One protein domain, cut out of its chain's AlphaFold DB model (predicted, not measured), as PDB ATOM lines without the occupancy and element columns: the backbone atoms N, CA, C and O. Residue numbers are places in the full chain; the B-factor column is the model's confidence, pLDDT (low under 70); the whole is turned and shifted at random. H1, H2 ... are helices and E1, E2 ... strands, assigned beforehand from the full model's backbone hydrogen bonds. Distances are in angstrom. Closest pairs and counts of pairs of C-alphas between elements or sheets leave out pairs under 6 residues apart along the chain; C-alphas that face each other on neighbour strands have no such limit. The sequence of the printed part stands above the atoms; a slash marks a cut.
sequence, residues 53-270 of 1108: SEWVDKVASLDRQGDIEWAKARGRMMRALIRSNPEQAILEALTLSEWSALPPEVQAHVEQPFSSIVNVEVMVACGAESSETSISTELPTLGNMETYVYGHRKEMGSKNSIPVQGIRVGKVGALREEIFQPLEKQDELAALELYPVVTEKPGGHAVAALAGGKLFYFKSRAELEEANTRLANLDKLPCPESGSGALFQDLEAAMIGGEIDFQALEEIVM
ATOM      1  N   SER A  53    -102.014  -6.586 540.622       67.12
ATOM      2  CA  SER A  53    -101.000  -7.637 540.460       67.12
ATOM      3  C   SER A  53    -101.216  -8.519 539.219       67.12
ATOM      4  O   SER A  53    -100.306  -8.667 538.400       67.12
ATOM      5  N   GLU A  54    -102.429  -9.048 539.012       72.56
ATOM      6  CA  GLU A  54    -102.766  -9.840 537.816       72.56
ATOM      7  C   GLU A  54    -102.675  -9.020 536.520       72.56
ATOM      8  O   GLU A  54    -102.411  -9.564 535.444       72.56
ATOM      9  N   TRP A  55    -102.897  -7.705 536.595       79.69
ATOM     10  CA  TRP A  55    -102.754  -6.803 535.459       79.69
ATOM     11  C   TRP A  55    -101.278  -6.504 535.138       79.69
ATOM     12  O   TRP A  55    -100.904  -6.518 533.962       79.69
ATOM     13  N   VAL A  56    -100.428  -6.301 536.153       71.81
ATOM     14  CA  VAL A  56     -98.979  -6.061 535.998       71.81
ATOM     15  C   VAL A  56     -98.284  -7.267 535.364       71.81
ATOM     16  O   VAL A  56     -97.617  -7.107 534.337       71.81
ATOM     17  N   ASP A  57     -98.507  -8.478 535.889       72.44
ATOM     18  CA  ASP A  57     -97.955  -9.727 535.328       72.44
ATOM     19  C   ASP A  57     -98.348  -9.924 533.853       72.44
ATOM     20  O   ASP A  57     -97.580 -10.438 533.034       72.44
ATOM     21  N   LYS A  58     -99.555  -9.482 533.490       69.75
ATOM     22  CA  LYS A  58    -100.099  -9.598 532.136       69.75
ATOM     23  C   LYS A  58     -99.456  -8.611 531.166       69.75
ATOM     24  O   LYS A  58     -99.093  -9.017 530.062       69.75
ATOM     25  N   VAL A  59     -99.261  -7.352 531.562       65.62
ATOM     26  CA  VAL A  59     -98.562  -6.346 530.736       65.62
ATOM     27  C   VAL A  59     -97.077  -6.678 530.591       65.62
ATOM     28  O   VAL A  59     -96.524  -6.524 529.509       65.62
ATOM     29  N   ALA A  60     -96.446  -7.277 531.604       63.66
ATOM     30  CA  ALA A  60     -95.076  -7.787 531.494       63.66
ATOM     31  C   ALA A  60     -94.886  -8.921 530.451       63.66
ATOM     32  O   ALA A  60     -93.751  -9.333 530.199       63.66
ATOM     33  N   SER A  61     -95.966  -9.437 529.843       61.47
ATOM     34  CA  SER A  61     -95.947 -10.582 528.915       61.47
ATOM     35  C   SER A  61     -96.268 -10.258 527.443       61.47
ATOM     36  O   SER A  61     -96.244 -11.163 526.605       61.47
ATOM     37  N   LEU A  62     -96.589  -9.001 527.120       57.81
ATOM     38  CA  LEU A  62     -97.122  -8.577 525.817       57.81
ATOM     39  C   LEU A  62     -96.080  -7.849 524.936       57.81
ATOM     40  O   LEU A  62     -94.892  -7.785 525.250       57.81
ATOM     41  N   ASP A  63     -96.518  -7.365 523.765       63.88
ATOM     42  CA  ASP A  63     -95.753  -6.414 522.951       63.88
ATOM     43  C   ASP A  63     -96.215  -4.970 523.199       63.88
ATOM     44  O   ASP A  63     -97.346  -4.730 523.624       63.88
ATOM     45  N   ARG A  64     -95.354  -4.000 522.851       63.59
ATOM     46  CA  ARG A  64     -95.565  -2.562 523.115       63.59
ATOM     47  C   ARG A  64     -96.906  -2.001 522.640       63.59
ATOM     48  O   ARG A  64     -97.338  -0.973 523.157       63.59
ATOM     49  N   GLN A  65     -97.536  -2.596 521.627       60.75
ATOM     50  CA  GLN A  65     -98.824  -2.122 521.128       60.75
ATOM     51  C   GLN A  65    -100.003  -2.829 521.816       60.75
ATOM     52  O   GLN A  65    -101.060  -2.219 521.976       60.75
ATOM     53  N   GLY A  66     -99.804  -4.058 522.302       65.94
ATOM     54  CA  GLY A  66    -100.677  -4.692 523.291       65.94
ATOM     55  C   GLY A  66    -100.718  -3.919 524.615       65.94
ATOM     56  O   GLY A  66    -101.812  -3.591 525.083       65.94
ATOM     57  N   ASP A  67     -99.552  -3.566 525.166       72.56
ATOM     58  CA  ASP A  67     -99.400  -2.850 526.447       72.56
ATOM     59  C   ASP A  67    -100.263  -1.582 526.500       72.56
ATOM     60  O   ASP A  67    -101.044  -1.364 527.427       72.56
ATOM     61  N   ILE A  68    -100.163  -0.762 525.451       79.62
ATOM     62  CA  ILE A  68    -100.821   0.544 525.332       79.62
ATOM     63  C   ILE A  68    -102.354   0.424 525.304       79.62
ATOM     64  O   ILE A  68    -103.041   1.269 525.883       79.62
ATOM     65  N   GLU A  69    -102.926  -0.608 524.675       80.12
ATOM     66  CA  GLU A  69    -104.384  -0.799 524.666       80.12
ATOM     67  C   GLU A  69    -104.912  -1.420 525.969       80.12
ATOM     68  O   GLU A  69    -105.995  -1.035 526.423       80.12
ATOM     69  N   TRP A  70    -104.138  -2.289 526.633       80.25
ATOM     70  CA  TRP A  70    -104.459  -2.771 527.985       80.25
ATOM     71  C   TRP A  70    -104.366  -1.653 529.035       80.25
ATOM     72  O   TRP A  70    -105.228  -1.569 529.911       80.25
ATOM     73  N   ALA A  71    -103.403  -0.736 528.898       84.50
ATOM     74  CA  ALA A  71    -103.293   0.474 529.711       84.50
ATOM     75  C   ALA A  71    -104.510   1.390 529.541       84.50
ATOM     76  O   ALA A  71    -105.170   1.734 530.520       84.50
ATOM     77  N   LYS A  72    -104.899   1.701 528.295       86.50
ATOM     78  CA  LYS A  72    -106.118   2.482 528.013       86.50
ATOM     79  C   LYS A  72    -107.389   1.792 528.512       86.50
ATOM     80  O   LYS A  72    -108.347   2.481 528.862       86.50
ATOM     81  N   ALA A  73    -107.439   0.457 528.521       83.88
ATOM     82  CA  ALA A  73    -108.559  -0.287 529.093       83.88
ATOM     83  C   ALA A  73    -108.627  -0.122 530.618       83.88
ATOM     84  O   ALA A  73    -109.684   0.259 531.123       83.88
ATOM     85  N   ARG A  74    -107.501  -0.296 531.327       88.69
ATOM     86  CA  ARG A  74    -107.411  -0.063 532.776       88.69
ATOM     87  C   ARG A  74    -107.747   1.381 533.144       88.69
ATOM     88  O   ARG A  74    -108.612   1.592 533.985       88.69
ATOM     89  N   GLY A  75    -107.194   2.377 532.449       89.88
ATOM     90  CA  GLY A  75    -107.529   3.785 532.684       89.88
ATOM     91  C   GLY A  75    -109.025   4.097 532.519       89.88
ATOM     92  O   GLY A  75    -109.589   4.856 533.306       89.88
ATOM     93  N   ARG A  76    -109.716   3.479 531.545       88.75
ATOM     94  CA  ARG A  76    -111.184   3.599 531.422       88.75
ATOM     95  C   ARG A  76    -111.922   2.943 532.594       88.75
ATOM     96  O   ARG A  76    -112.863   3.547 533.097       88.75
ATOM     97  N   MET A  77    -111.493   1.753 533.020       88.62
ATOM     98  CA  MET A  77    -112.063   1.028 534.162       88.62
ATOM     99  C   MET A  77    -111.903   1.827 535.461       88.62
ATOM    100  O   MET A  77    -112.899   2.150 536.102       88.62
ATOM    101  N   MET A  78    -110.677   2.235 535.799       91.56
ATOM    102  CA  MET A  78    -110.386   2.990 537.020       91.56
ATOM    103  C   MET A  78    -111.090   4.350 537.027       91.56
ATOM    104  O   MET A  78    -111.640   4.743 538.046       91.56
ATOM    105  N   ARG A  79    -111.192   5.047 535.884       92.38
ATOM    106  CA  ARG A  79    -111.965   6.303 535.781       92.38
ATOM    107  C   ARG A  79    -113.474   6.119 536.017       92.38
ATOM    108  O   ARG A  79    -114.134   7.084 536.406       92.38
ATOM    109  N   ALA A  80    -114.030   4.936 535.755       87.50
ATOM    110  CA  ALA A  80    -115.408   4.619 536.125       87.50
ATOM    111  C   ALA A  80    -115.498   4.266 537.618       87.50
ATOM    112  O   ALA A  80    -116.295   4.870 538.332       87.50
ATOM    113  N   LEU A  81    -114.620   3.373 538.091       90.62
ATOM    114  CA  LEU A  81    -114.585   2.900 539.477       90.62
ATOM    115  C   LEU A  81    -114.393   4.049 540.478       90.62
ATOM    116  O   LEU A  81    -115.135   4.116 541.447       90.62
ATOM    117  N   ILE A  82    -113.505   5.009 540.188       93.69
ATOM    118  CA  ILE A  82    -113.291   6.237 540.980       93.69
ATOM    119  C   ILE A  82    -114.605   6.987 541.263       93.69
ATOM    120  O   ILE A  82    -114.764   7.517 542.356       93.69
ATOM    121  N   ARG A  83    -115.552   7.020 540.310       92.19
ATOM    122  CA  ARG A  83    -116.837   7.720 540.488       92.19
ATOM    123  C   ARG A  83    -117.865   6.913 541.269       92.19
ATOM    124  O   ARG A  83    -118.644   7.489 542.014       92.19
ATOM    125  N   SER A  84    -117.912   5.599 541.052       89.12
ATOM    126  CA  SER A  84    -118.923   4.724 541.659       89.12
ATOM    127  C   SER A  84    -118.529   4.201 543.040       89.12
ATOM    128  O   SER A  84    -119.399   3.897 543.847       89.12
ATOM    129  N   ASN A  85    -117.229   4.032 543.286       91.19
ATOM    130  CA  ASN A  85    -116.657   3.558 544.541       91.19
ATOM    131  C   ASN A  85    -115.160   3.965 544.618       91.19
ATOM    132  O   ASN A  85    -114.291   3.183 544.214       91.19
ATOM    133  N   PRO A  86    -114.837   5.181 545.106       94.12
ATOM    134  CA  PRO A  86    -113.453   5.649 545.216       94.12
ATOM    135  C   PRO A  86    -112.608   4.834 546.208       94.12
ATOM    136  O   PRO A  86    -111.399   4.737 546.019       94.12
ATOM    137  N   GLU A  87    -113.226   4.204 547.211       94.44
ATOM    138  CA  GLU A  87    -112.554   3.313 548.165       94.44
ATOM    139  C   GLU A  87    -112.028   2.055 547.456       94.44
ATOM    140  O   GLU A  87    -110.824   1.793 547.460       94.44
ATOM    141  N   GLN A  88    -112.889   1.342 546.717       91.50
ATOM    142  CA  GLN A  88    -112.460   0.209 545.888       91.50
ATOM    143  C   GLN A  88    -111.467   0.654 544.805       91.50
ATOM    144  O   GLN A  88    -110.534  -0.080 544.499       91.50
ATOM    145  N   ALA A  89    -111.608   1.859 544.244       92.81
ATOM    146  CA  ALA A  89    -110.630   2.378 543.290       92.81
ATOM    147  C   ALA A  89    -109.228   2.541 543.905       92.81
ATOM    148  O   ALA A  89    -108.240   2.284 543.222       92.81
ATOM    149  N   ILE A  90    -109.138   2.935 545.179       94.56
ATOM    150  CA  ILE A  90    -107.880   3.031 545.933       94.56
ATOM    151  C   ILE A  90    -107.328   1.649 546.318       94.56
ATOM    152  O   ILE A  90    -106.109   1.475 546.318       94.56
ATOM    153  N   LEU A  91    -108.190   0.667 546.605       91.06
ATOM    154  CA  LEU A  91    -107.790  -0.719 546.893       91.06
ATOM    155  C   LEU A  91    -107.271  -1.463 545.649       91.06
ATOM    156  O   LEU A  91    -106.305  -2.211 545.740       91.06
ATOM    157  N   GLU A  92    -107.888  -1.239 544.486       89.81
ATOM    158  CA  GLU A  92    -107.546  -1.900 543.215       89.81
ATOM    159  C   GLU A  92    -106.381  -1.236 542.466       89.81
ATOM    160  O   GLU A  92    -105.996  -1.699 541.390       89.81
ATOM    161  N   ALA A  93    -105.852  -0.123 542.976       92.00
ATOM    162  CA  ALA A  93    -104.834   0.689 542.319       92.00
ATOM    163  C   ALA A  93    -103.483  -0.022 542.143       92.00
ATOM    164  O   ALA A  93    -103.090  -0.877 542.937       92.00
ATOM    165  N   LEU A  94    -102.726   0.403 541.127       91.62
ATOM    166  CA  LEU A  94    -101.280   0.192 541.091       91.62
ATOM    167  C   LEU A  94    -100.623   0.870 542.305       91.62
ATOM    168  O   LEU A  94    -100.892   2.038 542.596       91.62
ATOM    169  N   THR A  95     -99.728   0.151 542.975       90.62
ATOM    170  CA  THR A  95     -98.846   0.702 544.015       90.62
ATOM    171  C   THR A  95     -97.842   1.703 543.430       90.62
ATOM    172  O   THR A  95     -97.675   1.815 542.209       90.62
ATOM    173  N   LEU A  96     -97.152   2.461 544.291       90.44
ATOM    174  CA  LEU A  96     -96.166   3.450 543.842       90.44
ATOM    175  C   LEU A  96     -95.001   2.773 543.102       90.44
ATOM    176  O   LEU A  96     -94.568   3.265 542.060       90.44
ATOM    177  N   SER A  97     -94.546   1.635 543.623       90.44
ATOM    178  CA  SER A  97     -93.460   0.820 543.078       90.44
ATOM    179  C   SER A  97     -93.841   0.071 541.795       90.44
ATOM    180  O   SER A  97     -93.038   0.042 540.858       90.44
ATOM    181  N   GLU A  98     -95.068  -0.455 541.683       90.56
ATOM    182  CA  GLU A  98     -95.582  -0.992 540.412       90.56
ATOM    183  C   GLU A  98     -95.676   0.107 539.347       90.56
ATOM    184  O   GLU A  98     -95.163  -0.066 538.240       90.56
ATOM    185  N   TRP A  99     -96.278   1.258 539.670       91.88
ATOM    186  CA  TRP A  99     -96.450   2.349 538.708       91.88
ATOM    187  C   TRP A  99     -95.107   2.934 538.246       91.88
ATOM    188  O   TRP A  99     -94.927   3.168 537.049       91.88
ATOM    189  N   SER A 100     -94.139   3.127 539.151       87.94
ATOM    190  CA  SER A 100     -92.812   3.650 538.789       87.94
ATOM    191  C   SER A 100     -92.004   2.691 537.908       87.94
ATOM    192  O   SER A 100     -91.157   3.147 537.142       87.94
ATOM    193  N   ALA A 101     -92.271   1.382 537.981       87.06
ATOM    194  CA  ALA A 101     -91.625   0.370 537.147       87.06
ATOM    195  C   ALA A 101     -92.196   0.282 535.712       87.06
ATOM    196  O   ALA A 101     -91.560  -0.316 534.839       87.06
ATOM    197  N   LEU A 102     -93.372   0.865 535.443       86.75
ATOM    198  CA  LEU A 102     -93.990   0.842 534.112       86.75
ATOM    199  C   LEU A 102     -93.252   1.746 533.102       86.75
ATOM    200  O   LEU A 102     -92.788   2.831 533.455       86.75
ATOM    201  N   PRO A 103     -93.208   1.381 531.804       86.00
ATOM    202  CA  PRO A 103     -92.715   2.276 530.759       86.00
ATOM    203  C   PRO A 103     -93.524   3.590 530.691       86.00
ATOM    204  O   PRO A 103     -94.751   3.542 530.805       86.00
ATOM    205  N   PRO A 104     -92.908   4.754 530.399       86.12
ATOM    206  CA  PRO A 104     -93.618   6.042 530.367       86.12
ATOM    207  C   PRO A 104     -94.826   6.109 529.413       86.12
ATOM    208  O   PRO A 104     -95.816   6.778 529.701       86.12
ATOM    209  N   GLU A 105     -94.785   5.378 528.294       83.12
ATOM    210  CA  GLU A 105     -95.903   5.290 527.337       83.12
ATOM    211  C   GLU A 105     -97.091   4.453 527.863       83.12
ATOM    212  O   GLU A 105     -98.210   4.590 527.372       83.12
ATOM    213  N   VAL A 106     -96.874   3.633 528.900       85.62
ATOM    214  CA  VAL A 106     -97.912   2.891 529.642       85.62
ATOM    215  C   VAL A 106     -98.429   3.735 530.814       85.62
ATOM    216  O   VAL A 106     -99.643   3.873 530.982       85.62
ATOM    217  N   GLN A 107     -97.525   4.374 531.571       88.56
ATOM    218  CA  GLN A 107     -97.852   5.292 532.678       88.56
ATOM    219  C   GLN A 107     -98.841   6.395 532.263       88.56
ATOM    220  O   GLN A 107     -99.733   6.747 533.029       88.56
ATOM    221  N   ALA A 108     -98.728   6.904 531.031       87.44
ATOM    222  CA  ALA A 108     -99.600   7.943 530.476       87.44
ATOM    223  C   ALA A 108    -101.067   7.513 530.229       87.44
ATOM    224  O   ALA A 108    -101.874   8.326 529.760       87.44
ATOM    225  N   HIS A 109    -101.423   6.246 530.472       89.44
ATOM    226  CA  HIS A 109    -102.741   5.680 530.155       89.44
ATOM    227  C   HIS A 109    -103.439   4.965 531.324       89.44
ATOM    228  O   HIS A 109    -104.650   4.753 531.241       89.44
ATOM    229  N   VAL A 110    -102.713   4.634 532.393       91.94
ATOM    230  CA  VAL A 110    -103.252   4.060 533.639       91.94
ATOM    231  C   VAL A 110    -103.565   5.146 534.678       91.94
ATOM    232  O   VAL A 110    -103.393   6.342 534.433       91.94
ATOM    233  N   GLU A 111    -104.056   4.737 535.841       93.94
ATOM    234  CA  GLU A 111    -104.071   5.564 537.039       93.94
ATOM    235  C   GLU A 111    -102.645   5.825 537.554       93.94
ATOM    236  O   GLU A 111    -101.813   4.924 537.611       93.94
ATOM    237  N   GLN A 112    -102.363   7.077 537.917       93.31
ATOM    238  CA  GLN A 112    -101.107   7.495 538.533       93.31
ATOM    239  C   GLN A 112    -101.320   7.727 540.038       93.31
ATOM    240  O   GLN A 112    -102.120   8.608 540.378       93.31
ATOM    241  N   PRO A 113    -100.585   7.025 540.923       94.12
ATOM    242  CA  PRO A 113    -100.446   7.390 542.330       94.12
ATOM    243  C   PRO A 113     -99.794   8.767 542.485       94.12
ATOM    244  O   PRO A 113     -98.860   9.109 541.755       94.12
ATOM    245  N   PHE A 114    -100.267   9.569 543.436       92.44
ATOM    246  CA  PHE A 114     -99.681  10.872 543.738       92.44
ATOM    247  C   PHE A 114     -99.762  11.217 545.228       92.44
ATOM    248  O   PHE A 114    -100.630  10.739 545.955       92.44
ATOM    249  N   SER A 115     -98.858  12.098 545.656       93.44
ATOM    250  CA  SER A 115     -98.860  12.759 546.961       93.44
ATOM    251  C   SER A 115     -98.446  14.211 546.752       93.44
ATOM    252  O   SER A 115     -97.481  14.475 546.028       93.44
ATOM    253  N   SER A 116     -99.210  15.157 547.297       92.75
ATOM    254  CA  SER A 116     -98.997  16.591 547.072       92.75
ATOM    255  C   SER A 116     -99.685  17.439 548.140       92.75
ATOM    256  O   SER A 116    -100.568  16.951 548.843       92.75
ATOM    257  N   ILE A 117     -99.286  18.706 548.238       93.19
ATOM    258  CA  ILE A 117    -100.055  19.745 548.931       93.19
ATOM    259  C   ILE A 117    -100.969  20.396 547.888       93.19
ATOM    260  O   ILE A 117    -100.512  20.714 546.788       93.19
ATOM    261  N   VAL A 118    -102.252  20.556 548.211       92.69
ATOM    262  CA  VAL A 118    -103.299  21.017 547.283       92.69
ATOM    263  C   VAL A 118    -104.292  21.947 547.975       92.69
ATOM    264  O   VAL A 118    -104.411  21.933 549.198       92.69
ATOM    265  N   ASN A 119    -105.077  22.674 547.186       91.62
ATOM    266  CA  ASN A 119    -106.363  23.192 547.650       91.62
ATOM    267  C   ASN A 119    -107.456  22.177 547.286       91.62
ATOM    268  O   ASN A 119    -107.459  21.650 546.168       91.62
ATOM    269  N   VAL A 120    -108.377  21.903 548.209       92.19
ATOM    270  CA  VAL A 120    -109.606  21.143 547.941       92.19
ATOM    271  C   VAL A 120    -110.782  22.102 548.021       92.19
ATOM    272  O   VAL A 120    -110.901  22.861 548.976       92.19
ATOM    273  N   GLU A 121    -111.649  22.062 547.019       91.56
ATOM    274  CA  GLU A 121    -112.843  22.895 546.920       91.56
ATOM    275  C   GLU A 121    -114.069  21.980 546.918       91.56
ATOM    276  O   GLU A 121    -114.185  21.101 546.061       91.56
ATOM    277  N   VAL A 122    -114.961  22.176 547.888       91.00
ATOM    278  CA  VAL A 122    -116.217  21.434 548.049       91.00
ATOM    279  C   VAL A 122    -117.358  22.397 547.772       91.00
ATOM    280  O   VAL A 122    -117.449  23.450 548.396       91.00
ATOM    281  N   MET A 123    -118.202  22.051 546.809       88.44
ATOM    282  CA  MET A 123    -119.175  22.941 546.181       88.44
ATOM    283  C   MET A 123    -120.551  22.291 546.170       88.44
ATOM    284  O   MET A 123    -120.663  21.140 545.748       88.44
ATOM    285  N   VAL A 124    -121.584  23.023 546.584       84.00
ATOM    286  CA  VAL A 124    -122.966  22.525 546.640       84.00
ATOM    287  C   VAL A 124    -123.870  23.412 545.795       84.00
ATOM    288  O   VAL A 124    -123.894  24.625 545.970       84.00
ATOM    289  N   ALA A 125    -124.546  22.800 544.822       81.06
ATOM    290  CA  ALA A 125    -125.457  23.474 543.900       81.06
ATOM    291  C   ALA A 125    -126.915  23.288 544.332       81.06
ATOM    292  O   ALA A 125    -127.339  22.150 544.536       81.06
ATOM    293  N   CYS A 126    -127.677  24.383 544.400       74.44
ATOM    294  CA  CYS A 126    -128.980  24.417 545.063       74.44
ATOM    295  C   CYS A 126    -130.121  24.642 544.060       74.44
ATOM    296  O   CYS A 126    -130.287  25.732 543.501       74.44
ATOM    297  N   GLY A 127    -130.895  23.590 543.782       65.12
ATOM    298  CA  GLY A 127    -132.018  23.591 542.840       65.12
ATOM    299  C   GLY A 127    -133.363  23.371 543.528       65.12
ATOM    300  O   GLY A 127    -133.426  22.904 544.654       65.12
ATOM    301  N   ALA A 128    -134.458  23.661 542.825       58.47
ATOM    302  CA  ALA A 128    -135.805  23.676 543.413       58.47
ATOM    303  C   ALA A 128    -136.323  22.321 543.954       58.47
ATOM    304  O   ALA A 128    -137.304  22.310 544.687       58.47
ATOM    305  N   GLU A 129    -135.710  21.196 543.568       55.91
ATOM    306  CA  GLU A 129    -136.129  19.833 543.958       55.91
ATOM    307  C   GLU A 129    -134.930  18.887 544.229       55.91
ATOM    308  O   GLU A 129    -135.119  17.684 544.397       55.91
ATOM    309  N   SER A 130    -133.681  19.378 544.187       63.44
ATOM    310  CA  SER A 130    -132.469  18.544 544.339       63.44
ATOM    311  C   SER A 130    -131.191  19.371 544.475       63.44
ATOM    312  O   SER A 130    -131.162  20.536 544.066       63.44
ATOM    313  N   SER A 131    -130.116  18.732 544.947       67.50
ATOM    314  CA  SER A 131    -128.757  19.269 544.917       67.50
ATOM    315  C   SER A 131    -127.718  18.382 544.223       67.50
ATOM    316  O   SER A 131    -127.947  17.216 543.897       67.50
ATOM    317  N   GLU A 132    -126.523  18.947 544.029       76.31
ATOM    318  CA  GLU A 132    -125.315  18.200 543.685       76.31
ATOM    319  C   GLU A 132    -124.135  18.727 544.517       76.31
ATOM    320  O   GLU A 132    -123.712  19.875 544.360       76.31
ATOM    321  N   THR A 133    -123.585  17.882 545.398       79.12
ATOM    322  CA  THR A 133    -122.286  18.141 546.040       79.12
ATOM    323  C   THR A 133    -121.172  17.654 545.119       79.12
ATOM    324  O   THR A 133    -121.103  16.471 544.786       79.12
ATOM    325  N   SER A 134    -120.264  18.548 544.745       83.00
ATOM    326  CA  SER A 134    -119.095  18.253 543.917       83.00
ATOM    327  C   SER A 134    -117.801  18.614 544.645       83.00
ATOM    328  O   SER A 134    -117.747  19.576 545.411       83.00
ATOM    329  N   ILE A 135    -116.745  17.829 544.416       85.81
ATOM    330  CA  ILE A 135    -115.424  18.054 545.011       85.81
ATOM    331  C   ILE A 135    -114.399  18.214 543.890       85.81
ATOM    332  O   ILE A 135    -114.310  17.399 542.966       85.81
ATOM    333  N   SER A 136    -113.600  19.273 543.977       87.25
ATOM    334  CA  SER A 136    -112.476  19.528 543.085       87.25
ATOM    335  C   SER A 136    -111.173  19.666 543.870       87.25
ATOM    336  O   SER A 136    -111.162  19.979 545.057       87.25
ATOM    337  N   THR A 137    -110.047  19.370 543.226       87.50
ATOM    338  CA  THR A 137    -108.717  19.491 543.835       87.50
ATOM    339  C   THR A 137    -107.769  20.191 542.878       87.50
ATOM    340  O   THR A 137    -107.610  19.768 541.731       87.50
ATOM    341  N   GLU A 138    -107.129  21.260 543.337       87.31
ATOM    342  CA  GLU A 138    -106.156  22.025 542.566       87.31
ATOM    343  C   GLU A 138    -104.753  21.426 542.730       87.31
ATOM    344  O   GLU A 138    -104.114  21.549 543.773       87.31
ATOM    345  N   LEU A 139    -104.263  20.762 541.679       81.69
ATOM    346  CA  LEU A 139    -102.916  20.192 541.646       81.69
ATOM    347  C   LEU A 139    -101.912  21.217 541.076       81.69
ATOM    348  O   LEU A 139    -102.084  21.610 539.916       81.69
ATOM    349  N   PRO A 140    -100.821  21.579 541.790       76.94
ATOM    350  CA  PRO A 140     -99.901  22.665 541.398       76.94
ATOM    351  C   PRO A 140     -99.283  22.586 539.991       76.94
ATOM    352  O   PRO A 140     -98.814  23.589 539.459       76.94
ATOM    353  N   THR A 141     -99.256  21.404 539.370       72.00
ATOM    354  CA  THR A 141     -98.682  21.163 538.032       72.00
ATOM    355  C   THR A 141     -99.721  20.823 536.954       72.00
ATOM    356  O   THR A 141     -99.354  20.593 535.801       72.00
ATOM    357  N   LEU A 142    -101.010  20.743 537.308       70.56
ATOM    358  CA  LEU A 142    -102.078  20.164 536.472       70.56
ATOM    359  C   LEU A 142    -103.408  20.949 536.516       70.56
ATOM    360  O   LEU A 142    -104.286  20.722 535.670       70.56
ATOM    361  N   GLY A 143    -103.573  21.860 537.481       78.88
ATOM    362  CA  GLY A 143    -104.827  22.558 537.778       78.88
ATOM    363  C   GLY A 143    -105.930  21.610 538.262       78.88
ATOM    364  O   GLY A 143    -105.667  20.456 538.600       78.88
ATOM    365  N   ASN A 144    -107.178  22.081 538.247       84.31
ATOM    366  CA  ASN A 144    -108.308  21.397 538.884       84.31
ATOM    367  C   ASN A 144    -108.545  19.970 538.356       84.31
ATOM    368  O   ASN A 144    -108.492  19.703 537.147       84.31
ATOM    369  N   MET A 145    -108.845  19.073 539.288       89.25
ATOM    370  CA  MET A 145    -109.187  17.670 539.100       89.25
ATOM    371  C   MET A 145    -110.577  17.404 539.690       89.25
ATOM    372  O   MET A 145    -110.841  17.764 540.834       89.25
ATOM    373  N   GLU A 146    -111.444  16.754 538.918       90.00
ATOM    374  CA  GLU A 146    -112.715  16.179 539.373       90.00
ATOM    375  C   GLU A 146    -112.401  15.056 540.372       90.00
ATOM    376  O   GLU A 146    -111.677  14.114 540.032       90.00
ATOM    377  N   THR A 147    -112.863  15.189 541.615       93.50
ATOM    378  CA  THR A 147    -112.314  14.428 542.742       93.50
ATOM    379  C   THR A 147    -113.407  13.712 543.527       93.50
ATOM    380  O   THR A 147    -114.466  14.269 543.786       93.50
ATOM    381  N   TYR A 148    -113.130  12.468 543.914       93.25
ATOM    382  CA  TYR A 148    -114.034  11.612 544.680       93.25
ATOM    383  C   TYR A 148    -113.364  11.157 545.979       93.25
ATOM    384  O   TYR A 148    -112.150  10.934 546.021       93.25
ATOM    385  N   VAL A 149    -114.152  11.034 547.048       92.38
ATOM    386  CA  VAL A 149    -113.661  10.761 548.408       92.38
ATOM    387  C   VAL A 149    -114.521   9.711 549.112       92.38
ATOM    388  O   VAL A 149    -115.677   9.481 548.753       92.38
ATOM    389  N   TYR A 150    -113.951   9.086 550.136       90.56
ATOM    390  CA  TYR A 150    -114.618   8.161 551.052       90.56
ATOM    391  C   TYR A 150    -114.164   8.449 552.490       90.56
ATOM    392  O   TYR A 150    -113.384   9.378 552.724       90.56
ATOM    393  N   GLY A 151    -114.688   7.679 553.450       88.25
ATOM    394  CA  GLY A 151    -114.372   7.852 554.865       88.25
ATOM    395  C   GLY A 151    -114.684   9.263 555.370       88.25
ATOM    396  O   GLY A 151    -115.608   9.924 554.884       88.25
ATOM    397  N   HIS A 152    -113.881   9.745 556.315       84.88
ATOM    398  CA  HIS A 152    -114.104  11.038 556.976       84.88
ATOM    399  C   HIS A 152    -114.051  12.256 556.034       84.88
ATOM    400  O   HIS A 152    -114.625  13.300 556.350       84.88
ATOM    401  N   ARG A 153    -113.410  12.143 554.859       87.50
ATOM    402  CA  ARG A 153    -113.318  13.243 553.880       87.50
ATOM    403  C   ARG A 153    -114.663  13.614 553.239       87.50
ATOM    404  O   ARG A 153    -114.740  14.662 552.610       87.50
ATOM    405  N   LYS A 154    -115.723  12.815 553.422       84.69
ATOM    406  CA  LYS A 154    -117.103  13.184 553.042       84.69
ATOM    407  C   LYS A 154    -117.684  14.340 553.867       84.69
ATOM    408  O   LYS A 154    -118.574  15.033 553.391       84.69
ATOM    409  N   GLU A 155    -117.201  14.535 555.092       82.56
ATOM    410  CA  GLU A 155    -117.702  15.541 556.047       82.56
ATOM    411  C   GLU A 155    -116.849  16.828 556.066       82.56
ATOM    412  O   GLU A 155    -117.109  17.751 556.846       82.56
ATOM    413  N   MET A 156    -115.804  16.854 555.234       87.38
ATOM    414  CA  MET A 156    -114.835  17.935 555.087       87.38
ATOM    415  C   MET A 156    -115.359  18.970 554.080       87.38
ATOM    416  O   MET A 156    -115.789  18.605 552.987       87.38
ATOM    417  N   GLY A 157    -115.291  20.256 554.433       91.06
ATOM    418  CA  GLY A 157    -115.533  21.361 553.499       91.06
ATOM    419  C   GLY A 157    -114.340  21.631 552.572       91.06
ATOM    420  O   GLY A 157    -113.397  20.840 552.495       91.06
ATOM    421  N   SER A 158    -114.348  22.780 551.892       94.00
ATOM    422  CA  SER A 158    -113.157  23.284 551.193       94.00
ATOM    423  C   SER A 158    -112.019  23.511 552.187       94.00
ATOM    424  O   SER A 158    -112.262  23.931 553.318       94.00
ATOM    425  N   LYS A 159    -110.779  23.238 551.768       93.88
ATOM    426  CA  LYS A 159    -109.573  23.390 552.587       93.88
ATOM    427  C   LYS A 159    -108.379  23.885 551.778       93.88
ATOM    428  O   LYS A 159    -108.104  23.393 550.679       93.88
ATOM    429  N   ASN A 160    -107.622  24.798 552.375       91.00
ATOM    430  CA  ASN A 160    -106.426  25.398 551.797       91.00
ATOM    431  C   ASN A 160    -105.160  24.612 552.164       91.00
ATOM    432  O   ASN A 160    -104.940  24.281 553.329       91.00
ATOM    433  N   SER A 161    -104.278  24.398 551.183       90.75
ATOM    434  CA  SER A 161    -102.922  23.849 551.379       90.75
ATOM    435  C   SER A 161    -102.841  22.526 552.165       90.75
ATOM    436  O   SER A 161    -101.921  22.339 552.964       90.75
ATOM    437  N   ILE A 162    -103.761  21.584 551.936       93.06
ATOM    438  CA  ILE A 162    -103.768  20.296 552.646       93.06
ATOM    439  C   ILE A 162    -102.885  19.231 551.978       93.06
ATOM    440  O   ILE A 162    -102.841  19.144 550.746       93.06
ATOM    441  N   PRO A 163    -102.197  18.375 552.755       93.62
ATOM    442  CA  PRO A 163    -101.563  17.165 552.245       93.62
ATOM    443  C   PRO A 163    -102.618  16.129 551.829       93.62
ATOM    444  O   PRO A 163    -103.394  15.635 552.645       93.62
ATOM    445  N   VAL A 164    -102.593  15.724 550.559       94.00
ATOM    446  CA  VAL A 164    -103.412  14.617 550.038       94.00
ATOM    447  C   VAL A 164    -102.541  13.532 549.423       94.00
ATOM    448  O   VAL A 164    -101.418  13.784 548.975       94.00
ATOM    449  N   GLN A 165    -103.068  12.313 549.402       93.56
ATOM    450  CA  GLN A 165    -102.558  11.203 548.605       93.56
ATOM    451  C   GLN A 165    -103.724  10.556 547.867       93.56
ATOM    452  O   GLN A 165    -104.875  10.673 548.287       93.56
ATOM    453  N   GLY A 166    -103.449   9.871 546.764       94.94
ATOM    454  CA  GLY A 166    -104.505   9.233 545.990       94.94
ATOM    455  C   GLY A 166    -104.050   8.772 544.619       94.94
ATOM    456  O   GLY A 166    -102.856   8.625 544.353       94.94
ATOM    457  N   ILE A 167    -105.025   8.566 543.739       95.25
ATOM    458  CA  ILE A 167    -104.819   8.141 542.352       95.25
ATOM    459  C   ILE A 167    -105.566   9.055 541.387       95.25
ATOM    460  O   ILE A 167    -106.626   9.586 541.715       95.25
ATOM    461  N   ARG A 168    -105.050   9.205 540.166       94.00
ATOM    462  CA  ARG A 168    -105.724   9.973 539.108       94.00
ATOM    463  C   ARG A 168    -105.581   9.344 537.726       94.00
ATOM    464  O   ARG A 168    -104.504   8.891 537.356       94.00
ATOM    465  N   VAL A 169    -106.634   9.412 536.916       93.19
ATOM    466  CA  VAL A 169    -106.613   9.072 535.482       93.19
ATOM    467  C   VAL A 169    -106.826  10.349 534.666       93.19
ATOM    468  O   VAL A 169    -107.910  10.615 534.132       93.19
ATOM    469  N   GLY A 170    -105.787  11.179 534.568       89.00
ATOM    470  CA  GLY A 170    -105.862  12.507 533.949       89.00
ATOM    471  C   GLY A 170    -106.388  13.564 534.924       89.00
ATOM    472  O   GLY A 170    -105.694  13.885 535.885       89.00
ATOM    473  N   LYS A 171    -107.586  14.105 534.660       89.00
ATOM    474  CA  LYS A 171    -108.294  15.097 535.501       89.00
ATOM    475  C   LYS A 171    -109.450  14.499 536.324       89.00
ATOM    476  O   LYS A 171    -110.316  15.243 536.757       89.00
ATOM    477  N   VAL A 172    -109.444  13.184 536.545       92.69
ATOM    478  CA  VAL A 172    -110.386  12.481 537.437       92.69
ATOM    479  C   VAL A 172    -109.566  11.716 538.467       92.69
ATOM    480  O   VAL A 172    -108.657  10.991 538.048       92.69
ATOM    481  N   GLY A 173    -109.857  11.846 539.760       94.62
ATOM    482  CA  GLY A 173    -109.092  11.179 540.817       94.62
ATOM    483  C   GLY A 173    -109.907  10.779 542.042       94.62
ATOM    484  O   GLY A 173    -110.994  11.300 542.276       94.62
ATOM    485  N   ALA A 174    -109.356   9.843 542.812       95.94
ATOM    486  CA  ALA A 174    -109.827   9.490 544.146       95.94
ATOM    487  C   ALA A 174    -108.751   9.873 545.167       95.94
ATOM    488  O   ALA A 174    -107.568   9.596 544.937       95.94
ATOM    489  N   LEU A 175    -109.153  10.500 546.274       94.94
ATOM    490  CA  LEU A 175    -108.266  10.729 547.416       94.94
ATOM    491  C   LEU A 175    -108.356   9.553 548.384       94.94
ATOM    492  O   LEU A 175    -109.445   9.033 548.625       94.94
ATOM    493  N   ARG A 176    -107.217   9.185 548.972       94.12
ATOM    494  CA  ARG A 176    -107.175   8.411 550.214       94.12
ATOM    495  C   ARG A 176    -107.840   9.204 551.327       94.12
ATOM    496  O   ARG A 176    -107.726  10.432 551.341       94.12
ATOM    497  N   GLU A 177    -108.488   8.534 552.273       92.44
ATOM    498  CA  GLU A 177    -108.936   9.246 553.468       92.44
ATOM    499  C   GLU A 177    -107.732   9.622 554.339       92.44
ATOM    500  O   GLU A 177    -107.649  10.758 554.791       92.44
ATOM    501  N   GLU A 178    -106.742   8.733 554.474       93.69
ATOM    502  CA  GLU A 178    -105.548   8.947 555.298       93.69
ATOM    503  C   GLU A 178    -104.833  10.285 554.986       93.69
ATOM    504  O   GLU A 178    -104.756  10.723 553.833       93.69
ATOM    505  N   ILE A 179    -104.292  10.942 556.020       94.62
ATOM    506  CA  ILE A 179    -103.431  12.130 555.890       94.62
ATOM    507  C   ILE A 179    -101.978  11.687 555.668       94.62
ATOM    508  O   ILE A 179    -101.256  12.283 554.867       94.62
ATOM    509  N   PHE A 180    -101.582  10.616 556.360       95.25
ATOM    510  CA  PHE A 180    -100.343   9.869 556.202       95.25
ATOM    511  C   PHE A 180    -100.647   8.476 555.643       95.25
ATOM    512  O   PHE A 180    -100.983   7.562 556.404       95.25
ATOM    513  N   GLN A 181    -100.498   8.295 554.328       95.19
ATOM    514  CA  GLN A 181    -100.584   6.988 553.678       95.19
ATOM    515  C   GLN A 181     -99.439   6.087 554.179       95.19
ATOM    516  O   GLN A 181     -98.278   6.378 553.876       95.19
ATOM    517  N   PRO A 182     -99.714   4.969 554.875       94.44
ATOM    518  CA  PRO A 182     -98.682   4.007 555.251       94.44
ATOM    519  C   PRO A 182     -98.125   3.300 554.004       94.44
ATOM    520  O   PRO A 182     -98.879   2.946 553.097       94.44
ATOM    521  N   LEU A 183     -96.809   3.078 553.963       93.38
ATOM    522  CA  LEU A 183     -96.131   2.413 552.847       93.38
ATOM    523  C   LEU A 183     -95.655   1.009 553.217       93.38
ATOM    524  O   LEU A 183     -95.013   0.802 554.248       93.38
ATOM    525  N   GLU A 184     -95.885   0.065 552.306       90.44
ATOM    526  CA  GLU A 184     -95.214  -1.230 552.331       90.44
ATOM    527  C   GLU A 184     -93.752  -1.120 551.888       90.44
ATOM    528  O   GLU A 184     -93.341  -0.175 551.215       90.44
ATOM    529  N   LYS A 185     -92.933  -2.115 552.242       87.44
ATOM    530  CA  LYS A 185     -91.467  -2.033 552.097       87.44
ATOM    531  C   LYS A 185     -90.960  -1.799 550.660       87.44
ATOM    532  O   LYS A 185     -89.848  -1.303 550.488       87.44
ATOM    533  N   GLN A 186     -91.723  -2.180 549.635       86.69
ATOM    534  CA  GLN A 186     -91.368  -1.913 548.233       86.69
ATOM    535  C   GLN A 186     -91.716  -0.474 547.823       86.69
ATOM    536  O   GLN A 186     -90.902   0.187 547.181       86.69
ATOM    537  N   ASP A 187     -92.851   0.049 548.292       90.75
ATOM    538  CA  ASP A 187     -93.230   1.450 548.100       90.75
ATOM    539  C   ASP A 187     -92.369   2.409 548.927       90.75
ATOM    540  O   ASP A 187     -92.102   3.510 548.460       90.75
ATOM    541  N   GLU A 188     -91.858   2.002 550.098       92.06
ATOM    542  CA  GLU A 188     -90.846   2.778 550.836       92.06
ATOM    543  C   GLU A 188     -89.620   3.053 549.949       92.06
ATOM    544  O   GLU A 188     -89.141   4.183 549.877       92.06
ATOM    545  N   LEU A 189     -89.126   2.029 549.244       89.06
ATOM    546  CA  LEU A 189     -87.962   2.156 548.364       89.06
ATOM    547  C   LEU A 189     -88.261   3.044 547.147       89.06
ATOM    548  O   LEU A 189     -87.431   3.879 546.804       89.06
ATOM    549  N   ALA A 190     -89.444   2.918 546.539       89.00
ATOM    550  CA  ALA A 190     -89.861   3.797 545.442       89.00
ATOM    551  C   ALA A 190     -90.069   5.253 545.906       89.00
ATOM    552  O   ALA A 190     -89.684   6.190 545.212       89.00
ATOM    553  N   ALA A 191     -90.625   5.465 547.103       90.25
ATOM    554  CA  ALA A 191     -90.819   6.794 547.673       90.25
ATOM    555  C   ALA A 191     -89.489   7.489 548.003       90.25
ATOM    556  O   ALA A 191     -89.373   8.691 547.779       90.25
ATOM    557  N   LEU A 192     -88.474   6.746 548.464       90.12
ATOM    558  CA  LEU A 192     -87.125   7.268 548.729       90.12
ATOM    559  C   LEU A 192     -86.404   7.802 547.476       90.12
ATOM    560  O   LEU A 192     -85.509   8.636 547.609       90.12
ATOM    561  N   GLU A 193     -86.778   7.357 546.272       88.00
ATOM    562  CA  GLU A 193     -86.248   7.896 545.008       88.00
ATOM    563  C   GLU A 193     -87.034   9.116 544.487       88.00
ATOM    564  O   GLU A 193     -86.538   9.847 543.629       88.00
ATOM    565  N   LEU A 194     -88.248   9.354 545.003       86.19
ATOM    566  CA  LEU A 194     -89.207  10.333 544.468       86.19
ATOM    567  C   LEU A 194     -89.512  11.511 545.409       86.19
ATOM    568  O   LEU A 194     -89.879  12.584 544.926       86.19
ATOM    569  N   TYR A 195     -89.370  11.334 546.726       90.50
ATOM    570  CA  TYR A 195     -89.818  12.290 547.742       90.50
ATOM    571  C   TYR A 195     -88.747  12.549 548.819       90.50
ATOM    572  O   TYR A 195     -88.059  11.620 549.244       90.50
ATOM    573  N   PRO A 196     -88.598  13.797 549.309       89.88
ATOM    574  CA  PRO A 196     -87.680  14.115 550.397       89.88
ATOM    575  C   PRO A 196     -88.134  13.488 551.722       89.88
ATOM    576  O   PRO A 196     -89.318  13.515 552.066       89.88
ATOM    577  N   VAL A 197     -87.172  12.972 552.488       87.31
ATOM    578  CA  VAL A 197     -87.378  12.451 553.849       87.31
ATOM    579  C   VAL A 197     -87.404  13.605 554.853       87.31
ATOM    580  O   VAL A 197     -86.553  14.490 554.777       87.31
ATOM    581  N   VAL A 198     -88.354  13.583 555.792       82.38
ATOM    582  CA  VAL A 198     -88.516  14.614 556.837       82.38
ATOM    583  C   VAL A 198     -87.984  14.153 558.192       82.38
ATOM    584  O   VAL A 198     -87.176  14.854 558.794       82.38
ATOM    585  N   THR A 199     -88.418  12.989 558.687       78.00
ATOM    586  CA  THR A 199     -87.992  12.467 559.998       78.00
ATOM    587  C   THR A 199     -86.912  11.395 559.850       78.00
ATOM    588  O   THR A 199     -86.895  10.636 558.881       78.00
ATOM    589  N   GLU A 200     -85.983  11.309 560.808       78.50
ATOM    590  CA  GLU A 200     -85.012  10.209 560.841       78.50
ATOM    591  C   GLU A 200     -85.724   8.880 561.127       78.50
ATOM    592  O   GLU A 200     -86.545   8.800 562.038       78.50
ATOM    593  N   LYS A 201     -85.395   7.815 560.380       80.81
ATOM    594  CA  LYS A 201     -86.028   6.499 560.552       80.81
ATOM    595  C   LYS A 201     -85.701   5.899 561.931       80.81
ATOM    596  O   LYS A 201     -84.540   5.538 562.155       80.81
ATOM    597  N   PRO A 202     -86.686   5.692 562.830       74.69
ATOM    598  CA  PRO A 202     -86.435   5.053 564.116       74.69
ATOM    599  C   PRO A 202     -85.962   3.604 563.942       74.69
ATOM    600  O   PRO A 202     -86.432   2.867 563.072       74.69
ATOM    601  N   GLY A 203     -85.045   3.158 564.801       70.50
ATOM    602  CA  GLY A 203     -84.643   1.753 564.843       70.50
ATOM    603  C   GLY A 203     -85.740   0.877 565.455       70.50
ATOM    604  O   GLY A 203     -86.152   1.117 566.586       70.50
ATOM    605  N   GLY A 204     -86.179  -0.167 564.744       70.69
ATOM    606  CA  GLY A 204     -87.184  -1.121 565.229       70.69
ATOM    607  C   GLY A 204     -88.357  -1.290 564.265       70.69
ATOM    608  O   GLY A 204     -88.156  -1.387 563.056       70.69
ATOM    609  N   HIS A 205     -89.579  -1.332 564.803       71.31
ATOM    610  CA  HIS A 205     -90.837  -1.519 564.062       71.31
ATOM    611  C   HIS A 205     -91.363  -0.219 563.413       71.31
ATOM    612  O   HIS A 205     -92.567   0.027 563.399       71.31
ATOM    613  N   ALA A 206     -90.459   0.618 562.899       84.69
ATOM    614  CA  ALA A 206     -90.821   1.897 562.304       84.69
ATOM    615  C   ALA A 206     -91.653   1.728 561.024       84.69
ATOM    616  O   ALA A 206     -91.321   0.904 560.167       84.69
ATOM    617  N   VAL A 207     -92.692   2.549 560.884       90.44
ATOM    618  CA  VAL A 207     -93.601   2.567 559.731       90.44
ATOM    619  C   VAL A 207     -93.277   3.779 558.866       90.44
ATOM    620  O   VAL A 207     -93.231   4.902 559.366       90.44
ATOM    621  N   ALA A 208     -93.034   3.550 557.577       92.62
ATOM    622  CA  ALA A 208     -92.868   4.610 556.588       92.62
ATOM    623  C   ALA A 208     -94.240   5.122 556.130       92.62
ATOM    624  O   ALA A 208     -95.161   4.321 555.953       92.62
ATOM    625  N   ALA A 209     -94.377   6.428 555.906       94.31
ATOM    626  CA  ALA A 209     -95.619   7.024 555.433       94.31
ATOM    627  C   ALA A 209     -95.395   8.214 554.496       94.31
ATOM    628  O   ALA A 209     -94.519   9.046 554.725       94.31
ATOM    629  N   LEU A 210     -96.206   8.303 553.447       94.50
ATOM    630  CA  LEU A 210     -96.143   9.340 552.422       94.50
ATOM    631  C   LEU A 210     -97.246  10.375 552.659       94.50
ATOM    632  O   LEU A 210     -98.418  10.016 552.670       94.50
ATOM    633  N   ALA A 211     -96.893  11.655 552.789       94.38
ATOM    634  CA  ALA A 211     -97.858  12.740 552.966       94.38
ATOM    635  C   ALA A 211     -97.370  14.048 552.337       94.38
ATOM    636  O   ALA A 211     -96.195  14.384 552.444       94.38
ATOM    637  N   GLY A 212     -98.252  14.796 551.666       91.75
ATOM    638  CA  GLY A 212     -97.937  16.124 551.116       91.75
ATOM    639  C   GLY A 212     -96.718  16.188 550.179       91.75
ATOM    640  O   GLY A 212     -96.059  17.223 550.109       91.75
ATOM    641  N   GLY A 213     -96.369  15.091 549.497       91.56
ATOM    642  CA  GLY A 213     -95.144  14.980 548.694       91.56
ATOM    643  C   GLY A 213     -93.848  14.837 549.509       91.56
ATOM    644  O   GLY A 213     -92.780  15.188 549.011       91.56
ATOM    645  N   LYS A 214     -93.926  14.357 550.755       91.56
ATOM    646  CA  LYS A 214     -92.815  14.166 551.703       91.56
ATOM    647  C   LYS A 214     -92.898  12.769 552.349       91.56
ATOM    648  O   LYS A 214     -93.998  12.253 552.556       91.56
ATOM    649  N   LEU A 215     -91.756  12.161 552.681       91.75
ATOM    650  CA  LEU A 215     -91.680  10.856 553.356       91.75
ATOM    651  C   LEU A 215     -91.403  11.021 554.860       91.75
ATOM    652  O   LEU A 215     -90.453  11.694 555.264       91.75
ATOM    653  N   PHE A 216     -92.215  10.360 555.677       91.50
ATOM    654  CA  PHE A 216     -92.165  10.362 557.136       91.50
ATOM    655  C   PHE A 216     -91.917   8.951 557.675       91.50
ATOM    656  O   PHE A 216     -92.266   7.954 557.042       91.50
ATOM    657  N   TYR A 217     -91.370   8.876 558.884       90.44
ATOM    658  CA  TYR A 217     -91.260   7.653 559.668       90.44
ATOM    659  C   TYR A 217     -91.864   7.840 561.059       90.44
ATOM    660  O   TYR A 217     -91.460   8.740 561.796       90.44
ATOM    661  N   PHE A 218     -92.773   6.937 561.418       90.19
ATOM    662  CA  PHE A 218     -93.360   6.794 562.751       90.19
ATOM    663  C   PHE A 218     -92.698   5.614 563.481       90.19
ATOM    664  O   PHE A 218     -92.247   4.656 562.848       90.19
ATOM    665  N   LYS A 219     -92.639   5.649 564.814       89.25
ATOM    666  CA  LYS A 219     -92.064   4.596 565.671       89.25
ATOM    667  C   LYS A 219     -92.917   3.324 565.667       89.25
ATOM    668  O   LYS A 219     -92.387   2.237 565.902       89.25
ATOM    669  N   SER A 220     -94.225   3.457 565.436       90.06
ATOM    670  CA  SER A 220     -95.177   2.342 565.378       90.06
ATOM    671  C   SER A 220     -96.382   2.638 564.477       90.06
ATOM    672  O   SER A 220     -96.626   3.781 564.098       90.06
ATOM    673  N   ARG A 221     -97.173   1.601 564.174       90.06
ATOM    674  CA  ARG A 221     -98.431   1.728 563.424       90.06
ATOM    675  C   ARG A 221     -99.508   2.512 564.190       90.06
ATOM    676  O   ARG A 221    -100.177   3.337 563.583       90.06
ATOM    677  N   ALA A 222     -99.618   2.305 565.504       91.38
ATOM    678  CA  ALA A 222    -100.623   2.966 566.340       91.38
ATOM    679  C   ALA A 222    -100.409   4.488 566.437       91.38
ATOM    680  O   ALA A 222    -101.367   5.244 566.432       91.38
ATOM    681  N   GLU A 223     -99.153   4.938 566.461       91.25
ATOM    682  CA  GLU A 223     -98.782   6.363 566.463       91.25
ATOM    683  C   GLU A 223     -99.170   7.066 565.147       91.25
ATOM    684  O   GLU A 223     -99.651   8.196 565.159       91.25
ATOM    685  N   LEU A 224     -99.019   6.374 564.010       92.69
ATOM    686  CA  LEU A 224     -99.493   6.840 562.700       92.69
ATOM    687  C   LEU A 224    -101.027   6.903 562.643       92.69
ATOM    688  O   LEU A 224    -101.587   7.816 562.039       92.69
ATOM    689  N   GLU A 225    -101.709   5.930 563.247       94.00
ATOM    690  CA  GLU A 225    -103.174   5.873 563.284       94.00
ATOM    691  C   GLU A 225    -103.759   6.954 564.201       94.00
ATOM    692  O   GLU A 225    -104.652   7.675 563.766       94.00
ATOM    693  N   GLU A 226    -103.187   7.174 565.392       93.69
ATOM    694  CA  GLU A 226    -103.538   8.304 566.265       93.69
ATOM    695  C   GLU A 226    -103.331   9.649 565.549       93.69
ATOM    696  O   GLU A 226    -104.224  10.499 565.560       93.69
ATOM    697  N   ALA A 227    -102.193   9.829 564.868       92.75
ATOM    698  CA  ALA A 227    -101.913  11.051 564.120       92.75
ATOM    699  C   ALA A 227    -102.918  11.284 562.979       92.75
ATOM    700  O   ALA A 227    -103.407  12.401 562.814       92.75
ATOM    701  N   ASN A 228    -103.277  10.236 562.229       95.12
ATOM    702  CA  ASN A 228    -104.329  10.312 561.215       95.12
ATOM    703  C   ASN A 228    -105.686  10.692 561.832       95.12
ATOM    704  O   ASN A 228    -106.337  11.595 561.316       95.12
ATOM    705  N   THR A 229    -106.102  10.076 562.945       93.62
ATOM    706  CA  THR A 229    -107.380  10.394 563.608       93.62
ATOM    707  C   THR A 229    -107.425  11.827 564.145       93.62
ATOM    708  O   THR A 229    -108.427  12.517 563.952       93.62
ATOM    709  N   ARG A 230    -106.354  12.318 564.784       94.25
ATOM    710  CA  ARG A 230    -106.315  13.693 565.317       94.25
ATOM    711  C   ARG A 230    -106.354  14.742 564.206       94.25
ATOM    712  O   ARG A 230    -107.132  15.688 564.303       94.25
ATOM    713  N   LEU A 231    -105.586  14.553 563.128       94.19
ATOM    714  CA  LEU A 231    -105.631  15.466 561.980       94.19
ATOM    715  C   LEU A 231    -106.975  15.394 561.244       94.19
ATOM    716  O   LEU A 231    -107.521  16.441 560.919       94.19
ATOM    717  N   ALA A 232    -107.560  14.206 561.062       92.50
ATOM    718  CA  ALA A 232    -108.888  14.049 560.463       92.50
ATOM    719  C   ALA A 232    -109.977  14.830 561.220       92.50
ATOM    720  O   ALA A 232    -110.846  15.436 560.596       92.50
ATOM    721  N   ASN A 233    -109.918  14.862 562.556       90.94
ATOM    722  CA  ASN A 233    -110.859  15.630 563.373       90.94
ATOM    723  C   ASN A 233    -110.660  17.150 563.230       90.94
ATOM    724  O   ASN A 233    -111.642  17.874 563.085       90.94
ATOM    725  N   LEU A 234    -109.414  17.638 563.198       92.56
ATOM    726  CA  LEU A 234    -109.122  19.057 562.934       92.56
ATOM    727  C   LEU A 234    -109.508  19.476 561.506       92.56
ATOM    728  O   LEU A 234    -109.980  20.588 561.280       92.56
ATOM    729  N   ASP A 235    -109.353  18.578 560.539       92.62
ATOM    730  CA  ASP A 235    -109.714  18.814 559.143       92.62
ATOM    731  C   ASP A 235    -111.241  18.833 558.925       92.62
ATOM    732  O   ASP A 235    -111.704  19.396 557.935       92.62
ATOM    733  N   LYS A 236    -112.058  18.316 559.856       89.69
ATOM    734  CA  LYS A 236    -113.528  18.458 559.810       89.69
ATOM    735  C   LYS A 236    -114.044  19.846 560.220       89.69
ATOM    736  O   LYS A 236    -115.202  20.146 559.935       89.69
ATOM    737  N   LEU A 237    -113.229  20.682 560.872       91.50
ATOM    738  CA  LEU A 237    -113.669  21.977 561.417       91.50
ATOM    739  C   LEU A 237    -114.137  22.964 560.316       91.50
ATOM    740  O   LEU A 237    -113.626  22.907 559.189       91.50
ATOM    741  N   PRO A 238    -115.100  23.864 560.604       92.31
ATOM    742  CA  PRO A 238    -115.802  24.695 559.616       92.31
ATOM    743  C   PRO A 238    -115.010  25.958 559.212       92.31
ATOM    744  O   PRO A 238    -115.464  27.082 559.381       92.31
ATOM    745  N   CYS A 239    -113.797  25.787 558.687       92.19
ATOM    746  CA  CYS A 239    -112.966  26.861 558.123       92.19
ATOM    747  C   CYS A 239    -112.129  26.354 556.927       92.19
ATOM    748  O   CYS A 239    -112.042  25.134 556.738       92.19
ATOM    749  N   PRO A 240    -111.517  27.233 556.108       92.75
ATOM    750  CA  PRO A 240    -110.562  26.839 555.066       92.75
ATOM    751  C   PRO A 240    -109.268  26.237 555.640       92.75
ATOM    752  O   PRO A 240    -108.625  25.390 555.015       92.75
ATOM    753  N   GLU A 241    -108.872  26.667 556.836       92.44
ATOM    754  CA  GLU A 241    -107.710  26.166 557.567       92.44
ATOM    755  C   GLU A 241    -107.955  24.746 558.104       92.44
ATOM    756  O   GLU A 241    -109.077  24.261 558.213       92.44
ATOM    757  N   SER A 242    -106.884  24.021 558.399       92.06
ATOM    758  CA  SER A 242    -106.918  22.581 558.691       92.06
ATOM    759  C   SER A 242    -105.747  22.190 559.581       92.06
ATOM    760  O   SER A 242    -104.704  22.846 559.551       92.06
ATOM    761  N   GLY A 243    -105.888  21.101 560.340       91.06
ATOM    762  CA  GLY A 243    -104.789  20.583 561.157       91.06
ATOM    763  C   GLY A 243    -103.669  20.051 560.275       91.06
ATOM    764  O   GLY A 243    -102.496  20.349 560.501       91.06
ATOM    765  N   SER A 244    -104.032  19.318 559.219       92.75
ATOM    766  CA  SER A 244    -103.067  18.792 558.257       92.75
ATOM    767  C   SER A 244    -102.426  19.890 557.400       92.75
ATOM    768  O   SER A 244    -101.231  19.812 557.114       92.75
ATOM    769  N   GLY A 245    -103.162  20.949 557.040       92.12
ATOM    770  CA  GLY A 245    -102.611  22.111 556.340       92.12
ATOM    771  C   GLY A 245    -101.652  22.919 557.213       92.12
ATOM    772  O   GLY A 245    -100.520  23.167 556.798       92.12
ATOM    773  N   ALA A 246    -102.044  23.261 558.445       91.31
ATOM    774  CA  ALA A 246    -101.196  23.997 559.390       91.31
ATOM    775  C   ALA A 246     -99.871  23.261 559.675       91.31
ATOM    776  O   ALA A 246     -98.800  23.862 559.586       91.31
ATOM    777  N   LEU A 247     -99.930  21.940 559.896       91.19
ATOM    778  CA  LEU A 247     -98.755  21.073 560.058       91.19
ATOM    779  C   LEU A 247     -97.804  21.119 558.849       91.19
ATOM    780  O   LEU A 247     -96.594  20.987 559.007       91.19
ATOM    781  N   PHE A 248     -98.322  21.290 557.631       90.25
ATOM    782  CA  PHE A 248     -97.506  21.289 556.413       90.25
ATOM    783  C   PHE A 248     -97.036  22.684 555.973       90.25
ATOM    784  O   PHE A 248     -96.077  22.748 555.194       90.25
ATOM    785  N   GLN A 249     -97.644  23.758 556.494       88.00
ATOM    786  CA  GLN A 249     -97.226  25.151 556.292       88.00
ATOM    787  C   GLN A 249     -95.927  25.482 557.050       88.00
ATOM    788  O   GLN A 249     -94.981  25.953 556.420       88.00
ATOM    789  N   ASP A 250     -95.844  25.183 558.354       81.81
ATOM    790  CA  ASP A 250     -94.607  25.310 559.149       81.81
ATOM    791  C   ASP A 250     -94.277  23.997 559.881       81.81
ATOM    792  O   ASP A 250     -94.484  23.816 561.083       81.81
ATOM    793  N   LEU A 251     -93.755  23.054 559.098       81.75
ATOM    794  CA  LEU A 251     -93.417  21.702 559.542       81.75
ATOM    795  C   LEU A 251     -92.180  21.644 560.461       81.75
ATOM    796  O   LEU A 251     -91.938  20.605 561.069       81.75
ATOM    797  N   GLU A 252     -91.390  22.720 560.568       77.69
ATOM    798  CA  GLU A 252     -90.292  22.796 561.546       77.69
ATOM    799  C   GLU A 252     -90.796  23.311 562.902       77.69
ATOM    800  O   GLU A 252     -90.391  22.778 563.934       77.69
ATOM    801  N   ALA A 253     -91.721  24.281 562.925       77.75
ATOM    802  CA  ALA A 253     -92.347  24.742 564.165       77.75
ATOM    803  C   ALA A 253     -93.323  23.714 564.767       77.75
ATOM    804  O   ALA A 253     -93.371  23.560 565.985       77.75
ATOM    805  N   ALA A 254     -94.070  22.983 563.932       79.81
ATOM    806  CA  ALA A 254     -95.078  22.008 564.366       79.81
ATOM    807  C   ALA A 254     -94.510  20.645 564.838       79.81
ATOM    808  O   ALA A 254     -95.282  19.737 565.153       79.81
ATOM    809  N   MET A 255     -93.180  20.473 564.877       80.81
ATOM    810  CA  MET A 255     -92.511  19.207 565.208       80.81
ATOM    811  C   MET A 255     -91.547  19.360 566.398       80.81
ATOM    812  O   MET A 255     -90.399  19.780 566.245       80.81
ATOM    813  N   ILE A 256     -91.971  18.947 567.594       78.06
ATOM    814  CA  ILE A 256     -91.160  19.021 568.818       78.06
ATOM    815  C   ILE A 256     -90.497  17.667 569.089       78.06
ATOM    816  O   ILE A 256     -91.150  16.649 569.284       78.06
ATOM    817  N   GLY A 257     -89.161  17.638 569.100       72.00
ATOM    818  CA  GLY A 257     -88.385  16.431 569.429       72.00
ATOM    819  C   GLY A 257     -88.505  15.272 568.427       72.00
ATOM    820  O   GLY A 257     -87.988  14.190 568.700       72.00
ATOM    821  N   GLY A 258     -89.151  15.493 567.276       71.81
ATOM    822  CA  GLY A 258     -89.491  14.462 566.288       71.81
ATOM    823  C   GLY A 258     -90.941  13.963 566.363       71.81
ATOM    824  O   GLY A 258     -91.297  13.062 565.607       71.81
ATOM    825  N   GLU A 259     -91.769  14.541 567.235       81.12
ATOM    826  CA  GLU A 259     -93.205  14.270 567.383       81.12
ATOM    827  C   GLU A 259     -94.027  15.507 566.973       81.12
ATOM    828  O   GLU A 259     -93.517  16.625 567.003       81.12
ATOM    829  N   ILE A 260     -95.286  15.313 566.569       87.88
ATOM    830  CA  ILE A 260     -96.190  16.405 566.163       87.88
ATOM    831  C   ILE A 260     -96.706  17.134 567.412       87.88
ATOM    832  O   ILE A 260     -97.279  16.496 568.299       87.88
ATOM    833  N   ASP A 261     -96.575  18.463 567.465       90.69
ATOM    834  CA  ASP A 261     -97.227  19.278 568.498       90.69
ATOM    835  C   ASP A 261     -98.708  19.497 568.157       90.69
ATOM    836  O   ASP A 261     -99.117  20.503 567.572       90.69
ATOM    837  N   PHE A 262     -99.529  18.519 568.533       91.69
ATOM    838  CA  PHE A 262    -100.974  18.606 568.361       91.69
ATOM    839  C   PHE A 262    -101.628  19.719 569.183       91.69
ATOM    840  O   PHE A 262    -102.661  20.212 568.747       91.69
ATOM    841  N   GLN A 263    -101.053  20.150 570.316       90.69
ATOM    842  CA  GLN A 263    -101.648  21.241 571.096       90.69
ATOM    843  C   GLN A 263    -101.534  22.557 570.319       90.69
ATOM    844  O   GLN A 263    -102.522  23.277 570.179       90.69
ATOM    845  N   ALA A 264    -100.362  22.842 569.744       88.94
ATOM    846  CA  ALA A 264    -100.179  24.012 568.888       88.94
ATOM    847  C   ALA A 264    -101.102  23.977 567.653       88.94
ATOM    848  O   ALA A 264    -101.683  25.001 567.294       88.94
ATOM    849  N   LEU A 265    -101.289  22.808 567.024       91.25
ATOM    850  CA  LEU A 265    -102.216  22.654 565.893       91.25
ATOM    851  C   LEU A 265    -103.685  22.851 566.301       91.25
ATOM    852  O   LEU A 265    -104.421  23.544 565.600       91.25
ATOM    853  N   GLU A 266    -104.104  22.286 567.434       92.50
ATOM    854  CA  GLU A 266    -105.443  22.465 568.008       92.50
ATOM    855  C   GLU A 266    -105.712  23.954 568.304       92.50
ATOM    856  O   GLU A 266    -106.725  24.495 567.855       92.50
ATOM    857  N   GLU A 267    -104.775  24.661 568.946       91.69
ATOM    858  CA  GLU A 267    -104.876  26.104 569.219       91.69
ATOM    859  C   GLU A 267    -104.939  26.961 567.936       91.69
ATOM    860  O   GLU A 267    -105.708  27.925 567.875       91.69
ATOM    861  N   ILE A 268    -104.175  26.614 566.892       90.88
ATOM    862  CA  ILE A 268    -104.185  27.324 565.600       90.88
ATOM    863  C   ILE A 268    -105.533  27.158 564.884       90.88
ATOM    864  O   ILE A 268    -106.143  28.154 564.482       90.88
ATOM    865  N   VAL A 269    -106.013  25.922 564.717       92.19
ATOM    866  CA  VAL A 269    -107.196  25.648 563.883       92.19
ATOM    867  C   VAL A 269    -108.489  26.028 564.599       92.19
ATOM    868  O   VAL A 269    -109.386  26.576 563.959       92.19
ATOM    869  N   MET A 270    -108.584  25.848 565.922       91.31
ATOM    870  CA  MET A 270    -109.738  26.336 566.692       91.31
ATOM    871  C   MET A 270    -109.842  27.866 566.646       91.31
ATOM    872  O   MET A 270    -110.941  28.409 566.538       91.31
TER     873      MET A 270
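This is residues 53 to 270 of the 1108 residues of the protein "PKD domain-containing protein" of Pontiella desulfatans (UniProt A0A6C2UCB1). What is seen first? A small closed barrel of five strands, E1 to E5, makes the core, and from the tip of its long hairpin E1 and E2 residues 126 to 131 stick out. H2 and H3 pack on the barrel with H1 and H5 beyond, H9 covers E4 with H8 and H10 beyond, and the hairpin E6 and E7 packs with E6 on E4 and has H7 on its far side from the barrel. What makes it up? The 218 printed residues include ten named helices and seven named strands, in the order H1 to H5, E1 to E3, H6, E4, E5, H7, E6, E7, H8 to H10; class and barrel are mixed. How large is it? It is compact, with a radius of gyration of the C-alphas of 18.2 A, and flat, spanning 59 by 56 by 27 A.

How does the barrel close? Round it run E1 (112 to 127), E2 (130 to 139), E3 (143 to 148), E5 (172 to 175), E4 (159 to 168) and back to E1, antiparallel but for E3 and E5; E1 to E3 make a meander, each strand the antiparallel neighbour of the one before. Within hydrogen-bond range are N 123 and O 134, 2.9 A; N 145 and O 137, 2.8 A; N 173 and O 146, 2.9 A; N 167 and O 174, 3.0 A; N 114 and O 166, 2.9 A. E1 bends by 101 degrees at residue 115. Which helices are near? Outside the barrel and on it are H2 (64 to 84), H3 (86 to 91) and H9 (243 to 249), at heights of 10.0, 8.2 and 7.8 A; H4 (96 to 101) is on it too. H1 (53 to 59) only just touches H2, with 3 pairs of C-alphas within 8 A, and H5 (104 to 107) touches H2, closest C-alphas Ile 68 and Val 106, 5.7 A. H9 touches H8 (221 to 235) and H10 (262 to 270), about perpendicular at 87 and 80 degrees; H6 (151 to 155) is close to H8 but not clearly touching, at 7.0 A. Where is the second sheet? E6 (207 to 211) and E7 (214 to 218) form a hairpin, N 209 and O 216 being 2.8 A apart, and the closest C-alphas of E4 and E6 are Pro 163 and Ala 211, 5.8 A. H7 (185 to 194) touches H4, closest C-alphas Ser 97 and Asp 187, 5.1 A. Are the helices' O i to N i+4 pairs within hydrogen-bond range? Every pair is in H1, H3, H4, H8, H9 and H10, against 14 of 17 in H2, 4 of 6 in H7 and 0 of 1 in H6, where 2 of 2 O i to N i+3 pairs are; H5 is too short.

Where are the anchors? H1 begins at C-alpha 53, (-101.000, -7.637, 540.460), and H10 ends at C-alpha 270, (-109.738, 26.336, 566.692). Which are longest? From first to last C-alpha E1 measures 35.1 A, H2 30.7 A and E2 29.7 A.

How far does it reach? The C-alphas farthest apart, Ala 128 and Gly 203, are 59.6 A apart; the printed part has no cut. Which links are long? H7 to E6 and H9 to H10, 12 residues each. Where is confidence low? The pLDDT is under 70 at residue 53, residues 58 to 66 and 127 to 131.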